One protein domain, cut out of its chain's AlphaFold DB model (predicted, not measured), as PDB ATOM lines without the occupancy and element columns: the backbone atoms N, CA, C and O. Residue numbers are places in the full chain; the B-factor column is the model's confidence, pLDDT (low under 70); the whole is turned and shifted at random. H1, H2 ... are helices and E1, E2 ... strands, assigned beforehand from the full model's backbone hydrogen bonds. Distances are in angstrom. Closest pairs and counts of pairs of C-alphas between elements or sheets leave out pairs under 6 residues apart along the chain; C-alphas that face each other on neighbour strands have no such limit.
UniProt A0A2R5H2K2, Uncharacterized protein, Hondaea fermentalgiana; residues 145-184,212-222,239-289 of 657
ATOM      1  N   ILE A 145     257.554 284.988 377.497       62.88
ATOM      2  CA  ILE A 145     256.189 284.456 377.398       62.88
ATOM      3  C   ILE A 145     255.727 284.431 375.944       62.88
ATOM      4  O   ILE A 145     255.149 283.441 375.524       62.88
ATOM      5  N   ALA A 146     256.107 285.423 375.134       61.28
ATOM      6  CA  ALA A 146     255.822 285.434 373.697       61.28
ATOM      7  C   ALA A 146     256.194 284.120 372.979       61.28
ATOM      8  O   ALA A 146     255.466 283.691 372.095       61.28
ATOM      9  N   LYS A 147     257.278 283.444 373.392       64.12
ATOM     10  CA  LYS A 147     257.684 282.161 372.801       64.12
ATOM     11  C   LYS A 147     256.863 280.973 373.321       64.12
ATOM     12  O   LYS A 147     256.733 279.979 372.620       64.12
ATOM     13  N   ALA A 148     256.334 281.062 374.540       61.28
ATOM     14  CA  ALA A 148     255.576 279.985 375.176       61.28
ATOM     15  C   ALA A 148     254.133 279.882 374.655       61.28
ATOM     16  O   ALA A 148     253.606 278.782 374.576       61.28
ATOM     17  N   ILE A 149     253.521 281.004 374.256       61.56
ATOM     18  CA  ILE A 149     252.112 281.051 373.808       61.56
ATOM     19  C   ILE A 149     251.923 280.463 372.396       61.56
ATOM     20  O   ILE A 149     250.807 280.364 371.900       61.56
ATOM     21  N   GLY A 150     253.013 280.095 371.706       63.16
ATOM     22  CA  GLY A 150     252.933 279.605 370.327       63.16
ATOM     23  C   GLY A 150     252.217 280.588 369.395       63.16
ATOM     24  O   GLY A 150     251.584 280.163 368.431       63.16
ATOM     25  N   ASP A 151     252.259 281.891 369.708       66.12
ATOM     26  CA  ASP A 151     251.564 282.908 368.925       66.12
ATOM     27  C   ASP A 151     252.163 282.907 367.510       66.12
ATOM     28  O   ASP A 151     253.373 283.114 367.366       66.12
ATOM     29  N   PRO A 152     251.357 282.688 366.456       63.41
ATOM     30  CA  PRO A 152     251.847 282.673 365.084       63.41
ATOM     31  C   PRO A 152     252.484 284.002 364.655       63.41
ATOM     32  O   PRO A 152     253.137 284.036 363.614       63.41
ATOM     33  N   LEU A 153     252.307 285.094 365.412       66.38
ATOM     34  CA  LEU A 153     253.017 286.360 365.211       66.38
ATOM     35  C   LEU A 153     254.271 286.534 366.078       66.38
ATOM     36  O   LEU A 153     255.031 287.462 365.809       66.38
ATOM     37  N   ALA A 154     254.526 285.688 367.081       68.94
ATOM     38  CA  ALA A 154     255.701 285.827 367.949       68.94
ATOM     39  C   ALA A 154     257.023 285.708 367.178       68.94
ATOM     40  O   ALA A 154     257.989 286.396 367.512       68.94
ATOM     41  N   ASP A 155     257.037 284.882 366.130       75.06
ATOM     42  CA  ASP A 155     258.183 284.711 365.235       75.06
ATOM     43  C   ASP A 155     258.136 285.656 364.020       75.06
ATOM     44  O   ASP A 155     259.077 285.691 363.227       75.06
ATOM     45  N   LYS A 156     257.069 286.455 363.871       82.50
ATOM     46  CA  LYS A 156     256.932 287.390 362.751       82.50
ATOM     47  C   LYS A 156     257.511 288.756 363.070       82.50
ATOM     48  O   LYS A 156     257.369 289.312 364.158       82.50
ATOM     49  N   HIS A 157     258.093 289.365 362.049       85.00
ATOM     50  CA  HIS A 157     258.569 290.735 362.104       85.00
ATOM     51  C   HIS A 157     257.446 291.682 361.680       85.00
ATOM     52  O   HIS A 157     257.075 291.737 360.509       85.00
ATOM     53  N   VAL A 158     256.877 292.410 362.645       85.94
ATOM     54  CA  VAL A 158     255.718 293.284 362.418       85.94
ATOM     55  C   VAL A 158     256.148 294.733 362.210       85.94
ATOM     56  O   VAL A 158     256.755 295.365 363.077       85.94
ATOM     57  N   ILE A 159     255.753 295.284 361.072       88.94
ATOM     58  CA  ILE A 159     255.909 296.688 360.715       88.94
ATOM     59  C   ILE A 159     254.588 297.409 360.925       88.94
ATOM     60  O   ILE A 159     253.534 296.927 360.518       88.94
ATOM     61  N   PHE A 160     254.656 298.579 361.551       88.75
ATOM     62  CA  PHE A 160     253.518 299.451 361.778       88.75
ATOM     63  C   PHE A 160     253.532 300.616 360.789       88.75
ATOM     64  O   PHE A 160     254.523 301.340 360.680       88.75
ATOM     65  N   LEU A 161     252.416 300.803 360.093       90.50
ATOM     66  CA  LEU A 161     252.167 301.910 359.181       90.50
ATOM     67  C   LEU A 161     251.078 302.794 359.809       90.50
ATOM     68  O   LEU A 161     249.887 302.516 359.632       90.50
ATOM     69  N   PRO A 162     251.445 303.822 360.592       87.81
ATOM     70  CA  PRO A 162     250.462 304.724 361.167       87.81
ATOM     71  C   PRO A 162     249.803 305.570 360.082       87.81
ATOM     72  O   PRO A 162     250.448 305.981 359.114       87.81
ATOM     73  N   ARG A 163     248.557 305.969 360.339       87.25
ATOM     74  CA  ARG A 163     247.867 307.034 359.597       87.25
ATOM     75  C   ARG A 163     247.657 306.770 358.095       87.25
ATOM     76  O   ARG A 163     247.719 307.705 357.298       87.25
ATOM     77  N   VAL A 164     247.382 305.534 357.709       89.69
ATOM     78  CA  VAL A 164     246.964 305.169 356.353       89.69
ATOM     79  C   VAL A 164     245.648 305.878 356.007       89.69
ATOM     80  O   VAL A 164     244.652 305.660 356.695       89.69
ATOM     81  N   PRO A 165     245.593 306.735 354.973       88.69
ATOM     82  CA  PRO A 165     244.352 307.401 354.598       88.69
ATOM     83  C   PRO A 165     243.264 306.394 354.203       88.69
ATOM     84  O   PRO A 165     243.586 305.362 353.611       88.69
ATOM     85  N   PRO A 166     241.979 306.692 354.454       84.31
ATOM     86  CA  PRO A 166     240.875 305.784 354.124       84.31
ATOM     87  C   PRO A 166     240.779 305.480 352.619       84.31
ATOM     88  O   PRO A 166     240.382 304.380 352.239       84.31
ATOM     89  N   ALA A 167     241.242 306.408 351.773       84.44
ATOM     90  CA  ALA A 167     241.337 306.243 350.324       84.44
ATOM     91  C   ALA A 167     242.359 305.176 349.878       84.44
ATOM     92  O   ALA A 167     242.327 304.727 348.733       84.44
ATOM     93  N   VAL A 168     243.288 304.762 350.747       88.75
ATOM     94  CA  VAL A 168     244.221 303.667 350.452       88.75
ATOM     95  C   VAL A 168     243.537 302.345 350.795       88.75
ATOM     96  O   VAL A 168     243.396 301.973 351.961       88.75
ATOM     97  N   THR A 169     243.111 301.616 349.763       88.94
ATOM     98  CA  THR A 169     242.473 300.301 349.922       88.94
ATOM     99  C   THR A 169     243.462 299.245 350.410       88.94
ATOM    100  O   THR A 169     244.679 299.369 350.234       88.94
ATOM    101  N   PHE A 170     242.941 298.148 350.969       89.25
ATOM    102  CA  PHE A 170     243.768 297.011 351.375       89.25
ATOM    103  C   PHE A 170     244.611 296.468 350.207       89.25
ATOM    104  O   PHE A 170     245.801 296.188 350.359       89.25
ATOM    105  N   GLN A 171     244.020 296.377 349.010       89.44
ATOM    106  CA  GLN A 171     244.698 295.898 347.805       89.44
ATOM    107  C   GLN A 171     245.779 296.867 347.306       89.44
ATOM    108  O   GLN A 171     246.850 296.415 346.885       89.44
ATOM    109  N   ALA A 172     245.530 298.179 347.370       90.06
ATOM    110  CA  ALA A 172     246.519 299.189 347.007       90.06
ATOM    111  C   ALA A 172     247.727 299.137 347.947       90.06
ATOM    112  O   ALA A 172     248.868 299.107 347.486       90.06
ATOM    113  N   LEU A 173     247.479 299.024 349.255       91.81
ATOM    114  CA  LEU A 173     248.536 298.885 350.251       91.81
ATOM    115  C   LEU A 173     249.311 297.570 350.086       91.81
ATOM    116  O   LEU A 173     250.539 297.567 350.125       91.81
ATOM    117  N   THR A 174     248.613 296.463 349.823       91.31
ATOM    118  CA  THR A 174     249.241 295.161 349.542       91.31
ATOM    119  C   THR A 174     250.152 295.235 348.317       91.31
ATOM    120  O   THR A 174     251.267 294.716 348.335       91.31
ATOM    121  N   SER A 175     249.690 295.889 347.249       90.31
ATOM    122  CA  SER A 175     250.474 296.082 346.024       90.31
ATOM    123  C   SER A 175     251.702 296.952 346.276       90.31
ATOM    124  O   SER A 175     252.790 296.581 345.851       90.31
ATOM    125  N   ALA A 176     251.550 298.037 347.043       91.06
ATOM    126  CA  ALA A 176     252.655 298.912 347.427       91.06
ATOM    127  C   ALA A 176     253.736 298.163 348.222       91.06
ATOM    128  O   ALA A 176     254.919 298.289 347.920       91.06
ATOM    129  N   VAL A 177     253.343 297.329 349.195       91.44
ATOM    130  CA  VAL A 177     254.287 296.489 349.954       91.44
ATOM    131  C   VAL A 177     255.012 295.499 349.033       91.44
ATOM    132  O   VAL A 177     256.224 295.343 349.143       91.44
ATOM    133  N   ARG A 178     254.303 294.853 348.096       92.25
ATOM    134  CA  ARG A 178     254.924 293.924 347.131       92.25
ATOM    135  C   ARG A 178     255.923 294.620 346.212       92.25
ATOM    136  O   ARG A 178     257.008 294.090 346.000       92.25
ATOM    137  N   GLU A 179     255.561 295.781 345.677       90.00
ATOM    138  CA  GLU A 179     256.420 296.577 344.793       90.00
ATOM    139  C   GLU A 179     257.689 297.028 345.524       90.00
ATOM    140  O   GLU A 179     258.797 296.817 345.034       90.00
ATOM    141  N   ALA A 180     257.534 297.523 346.752       88.75
ATOM    142  CA  ALA A 180     258.634 297.905 347.628       88.75
ATOM    143  C   ALA A 180     259.634 296.760 347.886       88.75
ATOM    144  O   ALA A 180     260.845 296.960 347.772       88.75
ATOM    145  N   LEU A 181     259.140 295.550 348.178       88.00
ATOM    146  CA  LEU A 181     259.980 294.360 348.381       88.00
ATOM    147  C   LEU A 181     260.652 293.881 347.087       88.00
ATOM    148  O   LEU A 181     261.754 293.334 347.120       88.00
ATOM    149  N   ALA A 182     260.004 294.068 345.935       88.19
ATOM    150  CA  ALA A 182     260.593 293.726 344.646       88.19
ATOM    151  C   ALA A 182     261.756 294.670 344.295       88.19
ATOM    152  O   ALA A 182     262.783 294.214 343.792       88.19
ATOM    153  N   SER A 183     261.628 295.968 344.596       85.81
ATOM    154  CA  SER A 183     262.673 296.964 344.327       85.81
ATOM    155  C   SER A 183     263.916 296.799 345.206       85.81
ATOM    156  O   SER A 183     265.028 296.995 344.716       85.81
ATOM    157  N   SER A 184     263.768 296.396 346.474       82.12
ATOM    158  CA  SER A 184     264.908 296.231 347.394       82.12
ATOM    159  C   SER A 184     265.878 295.121 346.982       82.12
ATOM    160  O   SER A 184     267.060 295.178 347.311       82.12
ATOM    161  N   SER A 212     256.357 285.761 351.886       84.25
ATOM    162  CA  SER A 212     255.043 285.657 352.499       84.25
ATOM    163  C   SER A 212     254.929 286.728 353.580       84.25
ATOM    164  O   SER A 212     255.697 286.782 354.541       84.25
ATOM    165  N   PHE A 213     253.976 287.635 353.387       89.88
ATOM    166  CA  PHE A 213     253.593 288.613 354.390       89.88
ATOM    167  C   PHE A 213     252.081 288.597 354.568       89.88
ATOM    168  O   PHE A 213     251.322 288.267 353.655       89.88
ATOM    169  N   SER A 214     251.653 288.994 355.758       87.69
ATOM    170  CA  SER A 214     250.250 289.242 356.078       87.69
ATOM    171  C   SER A 214     250.066 290.726 356.357       87.69
ATOM    172  O   SER A 214     250.819 291.319 357.127       87.69
ATOM    173  N   LEU A 215     249.094 291.335 355.685       90.31
ATOM    174  CA  LEU A 215     248.706 292.724 355.890       90.31
ATOM    175  C   LEU A 215     247.398 292.741 356.674       90.31
ATOM    176  O   LEU A 215     246.497 291.955 356.390       90.31
ATOM    177  N   LEU A 216     247.272 293.677 357.605       86.88
ATOM    178  CA  LEU A 216     245.987 294.066 358.163       86.88
ATOM    179  C   LEU A 216     245.876 295.576 358.167       86.88
ATOM    180  O   LEU A 216     246.848 296.290 358.412       86.88
ATOM    181  N   LEU A 217     244.666 296.039 357.917       89.12
ATOM    182  CA  LEU A 217     244.324 297.441 357.913       89.12
ATOM    183  C   LEU A 217     243.216 297.625 358.950       89.12
ATOM    184  O   LEU A 217     242.103 297.134 358.764       89.12
ATOM    185  N   GLY A 218     243.546 298.281 360.057       84.75
ATOM    186  CA  GLY A 218     242.647 298.512 361.183       84.75
ATOM    187  C   GLY A 218     241.430 299.339 360.798       84.75
ATOM    188  O   GLY A 218     241.363 299.914 359.708       84.75
ATOM    189  N   GLU A 219     240.451 299.398 361.691       82.19
ATOM    190  CA  GLU A 219     239.312 300.295 361.524       82.19
ATOM    191  C   GLU A 219     239.772 301.762 361.518       82.19
ATOM    192  O   GLU A 219     240.793 302.093 362.136       82.19
ATOM    193  N   PRO A 220     239.074 302.654 360.797       83.19
ATOM    194  CA  PRO A 220     239.358 304.080 360.876       83.19
ATOM    195  C   PRO A 220     239.178 304.557 362.313       83.19
ATOM    196  O   PRO A 220     238.111 304.418 362.909       83.19
ATOM    197  N   LEU A 221     240.243 305.125 362.871       71.25
ATOM    198  CA  LEU A 221     240.203 305.684 364.210       71.25
ATOM    199  C   LEU A 221     239.584 307.075 364.116       71.25
ATOM    200  O   LEU A 221     240.196 307.992 363.563       71.25
ATOM    201  N   LEU A 222     238.402 307.246 364.708       64.38
ATOM    202  CA  LEU A 222     237.971 308.568 365.143       64.38
ATOM    203  C   LEU A 222     238.974 309.013 366.200       64.38
ATOM    204  O   LEU A 222     239.000 308.494 367.313       64.38
ATOM    205  N   PHE A 239     239.864 310.125 359.816       78.56
ATOM    206  CA  PHE A 239     239.560 308.715 359.529       78.56
ATOM    207  C   PHE A 239     240.779 307.940 359.047       78.56
ATOM    208  O   PHE A 239     240.663 306.967 358.302       78.56
ATOM    209  N   ASN A 240     241.971 308.390 359.435       86.25
ATOM    210  CA  ASN A 240     243.151 307.614 359.129       86.25
ATOM    211  C   ASN A 240     243.090 306.275 359.872       86.25
ATOM    212  O   ASN A 240     242.681 306.179 361.030       86.25
ATOM    213  N   ARG A 241     243.505 305.240 359.162       87.50
ATOM    214  CA  ARG A 241     243.583 303.865 359.618       87.50
ATOM    215  C   ARG A 241     245.012 303.586 360.038       87.50
ATOM    216  O   ARG A 241     245.957 304.228 359.588       87.50
ATOM    217  N   ASP A 242     245.171 302.591 360.873       88.56
ATOM    218  CA  ASP A 242     246.474 302.043 361.192       88.56
ATOM    219  C   ASP A 242     246.633 300.729 360.430       88.56
ATOM    220  O   ASP A 242     245.668 299.980 360.295       88.56
ATOM    221  N   ALA A 243     247.816 300.450 359.883       90.25
ATOM    222  CA  ALA A 243     248.079 299.171 359.231       90.25
ATOM    223  C   ALA A 243     249.281 298.466 359.839       90.25
ATOM    224  O   ALA A 243     250.216 299.090 360.347       90.25
ATOM    225  N   TRP A 244     249.263 297.145 359.746       89.44
ATOM    226  CA  TRP A 244     250.331 296.287 360.223       89.44
ATOM    227  C   TRP A 244     250.697 295.287 359.137       89.44
ATOM    228  O   TRP A 244     249.825 294.633 358.563       89.44
ATOM    229  N   VAL A 245     251.992 295.169 358.864       90.69
ATOM    230  CA  VAL A 245     252.552 294.211 357.910       90.69
ATOM    231  C   VAL A 245     253.423 293.240 358.688       90.69
ATOM    232  O   VAL A 245     254.439 293.645 359.246       90.69
ATOM    233  N   ALA A 246     253.022 291.978 358.770       88.31
ATOM    234  CA  ALA A 246     253.787 290.942 359.448       88.31
ATOM    235  C   ALA A 246     254.510 290.060 358.425       88.31
ATOM    236  O   ALA A 246     253.872 289.501 357.529       88.31
ATOM    237  N   PHE A 247     255.826 289.950 358.587       88.69
ATOM    238  CA  PHE A 247     256.739 289.188 357.739       88.69
ATOM    239  C   PHE A 247     257.221 287.929 358.441       88.69
ATOM    240  O   PHE A 247     257.510 287.972 359.635       88.69
ATOM    241  N   ASP A 248     257.381 286.846 357.687       88.19
ATOM    242  CA  ASP A 248     257.932 285.601 358.229       88.19
ATOM    243  C   ASP A 248     259.470 285.648 358.366       88.19
ATOM    244  O   ASP A 248     260.047 284.872 359.121       88.19
ATOM    245  N   THR A 249     260.151 286.573 357.673       88.06
ATOM    246  CA  THR A 249     261.615 286.724 357.720       88.06
ATOM    247  C   THR A 249     262.040 288.126 358.140       88.06
ATOM    248  O   THR A 249     261.387 289.133 357.831       88.06
ATOM    249  N   LYS A 250     263.172 288.204 358.848       88.19
ATOM    250  CA  LYS A 250     263.745 289.473 359.301       88.19
ATOM    251  C   LYS A 250     264.197 290.322 358.120       88.19
ATOM    252  O   LYS A 250     264.004 291.533 358.140       88.19
ATOM    253  N   GLU A 251     264.741 289.690 357.085       89.50
ATOM    254  CA  GLU A 251     265.293 290.338 355.898       89.50
ATOM    255  C   GLU A 251     264.214 291.109 355.133       89.50
ATOM    256  O   GLU A 251     264.444 292.243 354.728       89.50
ATOM    257  N   SER A 252     263.008 290.543 354.982       89.00
ATOM    258  CA  SER A 252     261.895 291.246 354.327       89.00
ATOM    259  C   SER A 252     261.385 292.427 355.153       89.00
ATOM    260  O   SER A 252     261.070 293.482 354.597       89.00
ATOM    261  N   ALA A 253     261.361 292.298 356.481       87.69
ATOM    262  CA  ALA A 253     261.035 293.424 357.348       87.69
ATOM    263  C   ALA A 253     262.132 294.505 357.330       87.69
ATOM    264  O   ALA A 253     261.828 295.694 357.277       87.69
ATOM    265  N   ASP A 254     263.410 294.128 357.348       88.25
ATOM    266  CA  ASP A 254     264.543 295.056 357.226       88.25
ATOM    267  C   ASP A 254     264.534 295.782 355.875       88.25
ATOM    268  O   ASP A 254     264.733 296.998 355.834       88.25
ATOM    269  N   ALA A 255     264.206 295.079 354.789       88.38
ATOM    270  CA  ALA A 255     264.041 295.661 353.463       88.38
ATOM    271  C   ALA A 255     262.961 296.748 353.452       88.38
ATOM    272  O   ALA A 255     263.245 297.890 353.086       88.38
ATOM    273  N   LEU A 256     261.748 296.454 353.934       87.19
ATOM    274  CA  LEU A 256     260.689 297.464 353.991       87.19
ATOM    275  C   LEU A 256     261.043 298.620 354.949       87.19
ATOM    276  O   LEU A 256     260.742 299.777 354.657       87.19
ATOM    277  N   ARG A 257     261.725 298.335 356.067       85.75
ATOM    278  CA  ARG A 257     262.223 299.356 357.008       85.75
ATOM    279  C   ARG A 257     263.220 300.311 356.369       85.75
ATOM    280  O   ARG A 257     263.133 301.512 356.608       85.75
ATOM    281  N   SER A 258     264.142 299.790 355.563       86.38
ATOM    282  CA  SER A 258     265.205 300.577 354.925       86.38
ATOM    283  C   SER A 258     264.680 301.669 353.991       86.38
ATOM    284  O   SER A 258     265.359 302.669 353.778       86.38
ATOM    285  N   LEU A 259     263.445 301.526 353.501       84.31
ATOM    286  CA  LEU A 259     262.788 302.547 352.690       84.31
ATOM    287  C   LEU A 259     262.453 303.804 353.505       84.31
ATOM    288  O   LEU A 259     262.388 304.896 352.946       84.31
ATOM    289  N   GLY A 260     262.196 303.665 354.814       83.88
ATOM    290  CA  GLY A 260     261.735 304.723 355.726       83.88
ATOM    291  C   GLY A 260     260.317 305.240 355.438       83.88
ATOM    292  O   GLY A 260     259.556 305.544 356.363       83.88
ATOM    293  N   LYS A 261     259.937 305.299 354.159       86.06
ATOM    294  CA  LYS A 261     258.625 305.680 353.650       86.06
ATOM    295  C   LYS A 261     258.166 304.691 352.584       86.06
ATOM    296  O   LYS A 261     258.928 304.334 351.692       86.06
ATOM    297  N   LEU A 262     256.901 304.295 352.655       87.88
ATOM    298  CA  LEU A 262     256.244 303.467 351.653       87.88
ATOM    299  C   LEU A 262     255.323 304.342 350.803       87.88
ATOM    300  O   LEU A 262     254.460 305.027 351.344       87.88
ATOM    301  N   GLN A 263     255.491 304.321 349.484       87.19
ATOM    302  CA  GLN A 263     254.600 305.027 348.567       87.19
ATOM    303  C   GLN A 263     253.424 304.121 348.197       87.19
ATOM    304  O   GLN A 263     253.614 303.081 347.572       87.19
ATOM    305  N   ALA A 264     252.211 304.506 348.588       83.50
ATOM    306  CA  ALA A 264     250.987 303.794 348.238       83.50
ATOM    307  C   ALA A 264     250.089 304.677 347.368       83.50
ATOM    308  O   ALA A 264     249.888 305.853 347.662       83.50
ATOM    309  N   LYS A 265     249.523 304.108 346.299       82.12
ATOM    310  CA  LYS A 265     248.564 304.810 345.437       82.12
ATOM    311  C   LYS A 265     247.197 304.835 346.120       82.12
ATOM    312  O   LYS A 265     246.581 303.784 346.290       82.12
ATOM    313  N   ALA A 266     246.728 306.012 346.515       79.19
ATOM    314  CA  ALA A 266     245.373 306.192 347.014       79.19
ATOM    315  C   ALA A 266     244.371 306.092 345.863       79.19
ATOM    316  O   ALA A 266     244.618 306.568 344.752       79.19
ATOM    317  N   THR A 267     243.224 305.470 346.123       74.25
ATOM    318  CA  THR A 267     242.117 305.487 345.175       74.25
ATOM    319  C   THR A 267     241.584 306.919 345.089       74.25
ATOM    320  O   THR A 267     241.295 307.521 346.124       74.25
ATOM    321  N   PRO A 268     241.476 307.500 343.884       70.94
ATOM    322  CA  PRO A 268     240.976 308.855 343.731       70.94
ATOM    323  C   PRO A 268     239.538 308.943 344.251       70.94
ATOM    324  O   PRO A 268     238.679 308.157 343.856       70.94
ATOM    325  N   VAL A 269     239.273 309.926 345.114       62.97
ATOM    326  CA  VAL A 269     237.924 310.184 345.657       62.97
ATOM    327  C   VAL A 269     236.954 310.588 344.540       62.97
ATOM    328  O   VAL A 269     235.764 310.305 344.599       62.97
ATOM    329  N   THR A 270     237.461 311.248 343.493       67.88
ATOM    330  CA  THR A 270     236.662 311.676 342.339       67.88
ATOM    331  C   THR A 270     236.893 310.737 341.150       67.88
ATOM    332  O   THR A 270     238.046 310.573 340.741       67.88
ATOM    333  N   PRO A 271     235.836 310.150 340.551       67.06
ATOM    334  CA  PRO A 271     235.966 309.342 339.343       67.06
ATOM    335  C   PRO A 271     236.700 310.110 338.235       67.06
ATOM    336  O   PRO A 271     236.255 311.177 337.817       67.06
ATOM    337  N   GLY A 272     237.829 309.569 337.769       73.75
ATOM    338  CA  GLY A 272     238.655 310.166 336.712       73.75
ATOM    339  C   GLY A 272     239.831 311.027 337.183       73.75
ATOM    340  O   GLY A 272     240.621 311.442 336.339       73.75
ATOM    341  N   ALA A 273     239.996 311.278 338.487       78.06
ATOM    342  CA  ALA A 273     241.230 311.879 338.998       78.06
ATOM    343  C   ALA A 273     242.378 310.853 339.008       78.06
ATOM    344  O   ALA A 273     242.147 309.652 339.161       78.06
ATOM    345  N   GLU A 274     243.619 311.313 338.842       80.12
ATOM    346  CA  GLU A 274     244.787 310.440 338.985       80.12
ATOM    347  C   GLU A 274     244.956 310.001 340.452       80.12
ATOM    348  O   GLU A 274     244.670 310.783 341.364       80.12
ATOM    349  N   PRO A 275     245.391 308.752 340.707       81.19
ATOM    350  CA  PRO A 275     245.628 308.274 342.061       81.19
ATOM    351  C   PRO A 275     246.746 309.083 342.727       81.19
ATOM    352  O   PRO A 275     247.864 309.154 342.216       81.19
ATOM    353  N   GLU A 276     246.453 309.671 343.885       84.00
ATOM    354  CA  GLU A 276     247.437 310.417 344.670       84.00
ATOM    355  C   GLU A 276     248.404 309.441 345.354       84.00
ATOM    356  O   GLU A 276     247.987 308.477 346.001       84.00
ATOM    357  N   THR A 277     249.711 309.668 345.217       83.19
ATOM    358  CA  THR A 277     250.718 308.873 345.929       83.19
ATOM    359  C   THR A 277     250.839 309.375 347.362       83.19
ATOM    360  O   THR A 277     251.254 310.506 347.604       83.19
ATOM    361  N   VAL A 278     250.521 308.512 348.321       82.88
ATOM    362  CA  VAL A 278     250.637 308.792 349.752       82.88
ATOM    363  C   VAL A 278     251.931 308.187 350.283       82.88
ATOM    364  O   VAL A 278     252.185 306.994 350.116       82.88
ATOM    365  N   GLU A 279     252.729 309.002 350.972       82.44
ATOM    366  CA  GLU A 279     253.885 308.530 351.733       82.44
ATOM    367  C   GLU A 279     253.454 308.041 353.122       82.44
ATOM    368  O   GLU A 279     253.036 308.821 353.980       82.44
ATOM    369  N   LEU A 280     253.593 306.741 353.364       84.75
ATOM    370  CA  LEU A 280     253.319 306.103 354.646       84.75
ATOM    371  C   LEU A 280     254.619 305.949 355.430       84.75
ATOM    372  O   LEU A 280     255.615 305.450 354.910       84.75
ATOM    373  N   SER A 281     254.619 306.375 356.691       83.38
ATOM    374  CA  SER A 281     255.777 306.175 357.567       83.38
ATOM    375  C   SER A 281     255.912 304.702 357.931       83.38
ATOM    376  O   SER A 281     254.920 304.059 358.263       83.38
ATOM    377  N   VAL A 282     257.135 304.180 357.909       85.19
ATOM    378  CA  VAL A 282     257.426 302.799 358.300       85.19
ATOM    379  C   VAL A 282     258.011 302.807 359.710       85.19
ATOM    380  O   VAL A 282     259.128 303.275 359.916       85.19
ATOM    381  N   LEU A 283     257.252 302.329 360.699       80.81
ATOM    382  CA  LEU A 283     257.698 302.261 362.092       80.81
ATOM    383  C   LEU A 283     257.916 300.811 362.521       80.81
ATOM    384  O   LEU A 283     257.068 299.944 362.308       80.81
ATOM    385  N   GLU A 284     259.041 300.546 363.187       77.50
ATOM    386  CA  GLU A 284     259.228 299.275 363.879       77.50
ATOM    387  C   GLU A 284     258.311 299.239 365.094       77.50
ATOM    388  O   GLU A 284     258.414 300.059 366.016       77.50
ATOM    389  N   ARG A 285     257.415 298.257 365.114       69.44
ATOM    390  CA  ARG A 285     256.656 297.999 366.319       69.44
ATOM    391  C   ARG A 285     257.563 297.254 367.280       69.44
ATOM    392  O   ARG A 285     257.841 296.075 367.095       69.44
ATOM    393  N   ARG A 286     257.983 297.922 368.355       67.44
ATOM    394  CA  ARG A 286     258.489 297.191 369.517       67.44
ATOM    395  C   ARG A 286     257.354 296.292 369.988       67.44
ATOM    396  O   ARG A 286     256.288 296.809 370.336       67.44
ATOM    397  N   LEU A 287     257.570 294.974 369.952       66.38
ATOM    398  CA  LEU A 287     256.688 294.024 370.622       66.38
ATOM    399  C   LEU A 287     256.480 294.575 372.030       66.38
ATOM    400  O   LEU A 287     257.445 294.790 372.770       66.38
ATOM    401  N   LEU A 288     255.235 294.935 372.342       68.31
ATOM    402  CA  LEU A 288     254.917 295.413 373.675       68.31
ATOM    403  C   LEU A 288     255.322 294.293 374.628       68.31
ATOM    404  O   LEU A 288     255.046 293.124 374.353       68.31
ATOM    405  N   GLY A 289     256.034 294.648 375.697       76.38
ATOM    406  CA  GLY A 289     256.367 293.682 376.734       76.38
ATOM    407  C   GLY A 289     255.100 293.036 377.294       76.38
ATOM    408  O   GLY A 289     253.983 293.466 376.992       76.38
TER     409      GLY A 289
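AT A GLANCE: This is residues 145 to 184, 212 to 222 and 239 to 289 of the 657 residues of an uncharacterized protein of Hondaea fermentalgiana (UniProt A0A2R5H2K2). What does the model look like? A sheet of three strands has the helices H2 and H3 over one face, and the hairpin of E4 and E5 sits past its E1 edge, E4 packing on H2 and E5 on E1. What is printed? The printed part has 102 residues with named elements H1, E1, H2, E2, E3, H3, E4 and E5; the class is mixed and the larger sheet's order is E1, E3, E2, antiparallel. It is compact, radius of gyration of the C-alphas 14.4 A, spanning 51 by 34 by 19 A.

HOW THE PARTS SIT: How do the strands pair? E1, residues 157 to 164, is antiparallel to E3, residues 241 to 247, and E3 to E2, residues 213 to 217; N 159 and O 245, 2.8 A, and N 214 and O 246, 2.9 A, are within hydrogen-bond range. The hairpin E4, residues 261 to 265, and E5, residues 277 to 281, has N 262 and O 280 within hydrogen-bond range, 2.8 A. Where are the helices? H2, residues 170 to 184, and H3, residues 250 to 258, make two layers, helices on one face of the sheet E1, E3, E2, and touch about perpendicular at 85 degrees, closest C-alphas Ser 184 and Ala 255, 6.2 A. Every O i to N i+4 pair is within hydrogen-bond range in both; H1, residues 145 to 148, is too short for one and not on the sheet.

IN THESE COORDINATES: Where does H1 begin? C-alpha 145 is at (256.189, 284.456, 377.398). How long are the longer elements? H2 is 21.5 A, E3 19.8 A and E1 19.4 A.

THE WHOLE: Where is it cut? The gaps are 15.3 A from C-alpha 184 to 212 and 5.8 A from 222 to 239. Where is confidence low? Residues 145 to 154, 222, 269 to 271 and 285 to 288 are under 70; the E4 to E5 link is long.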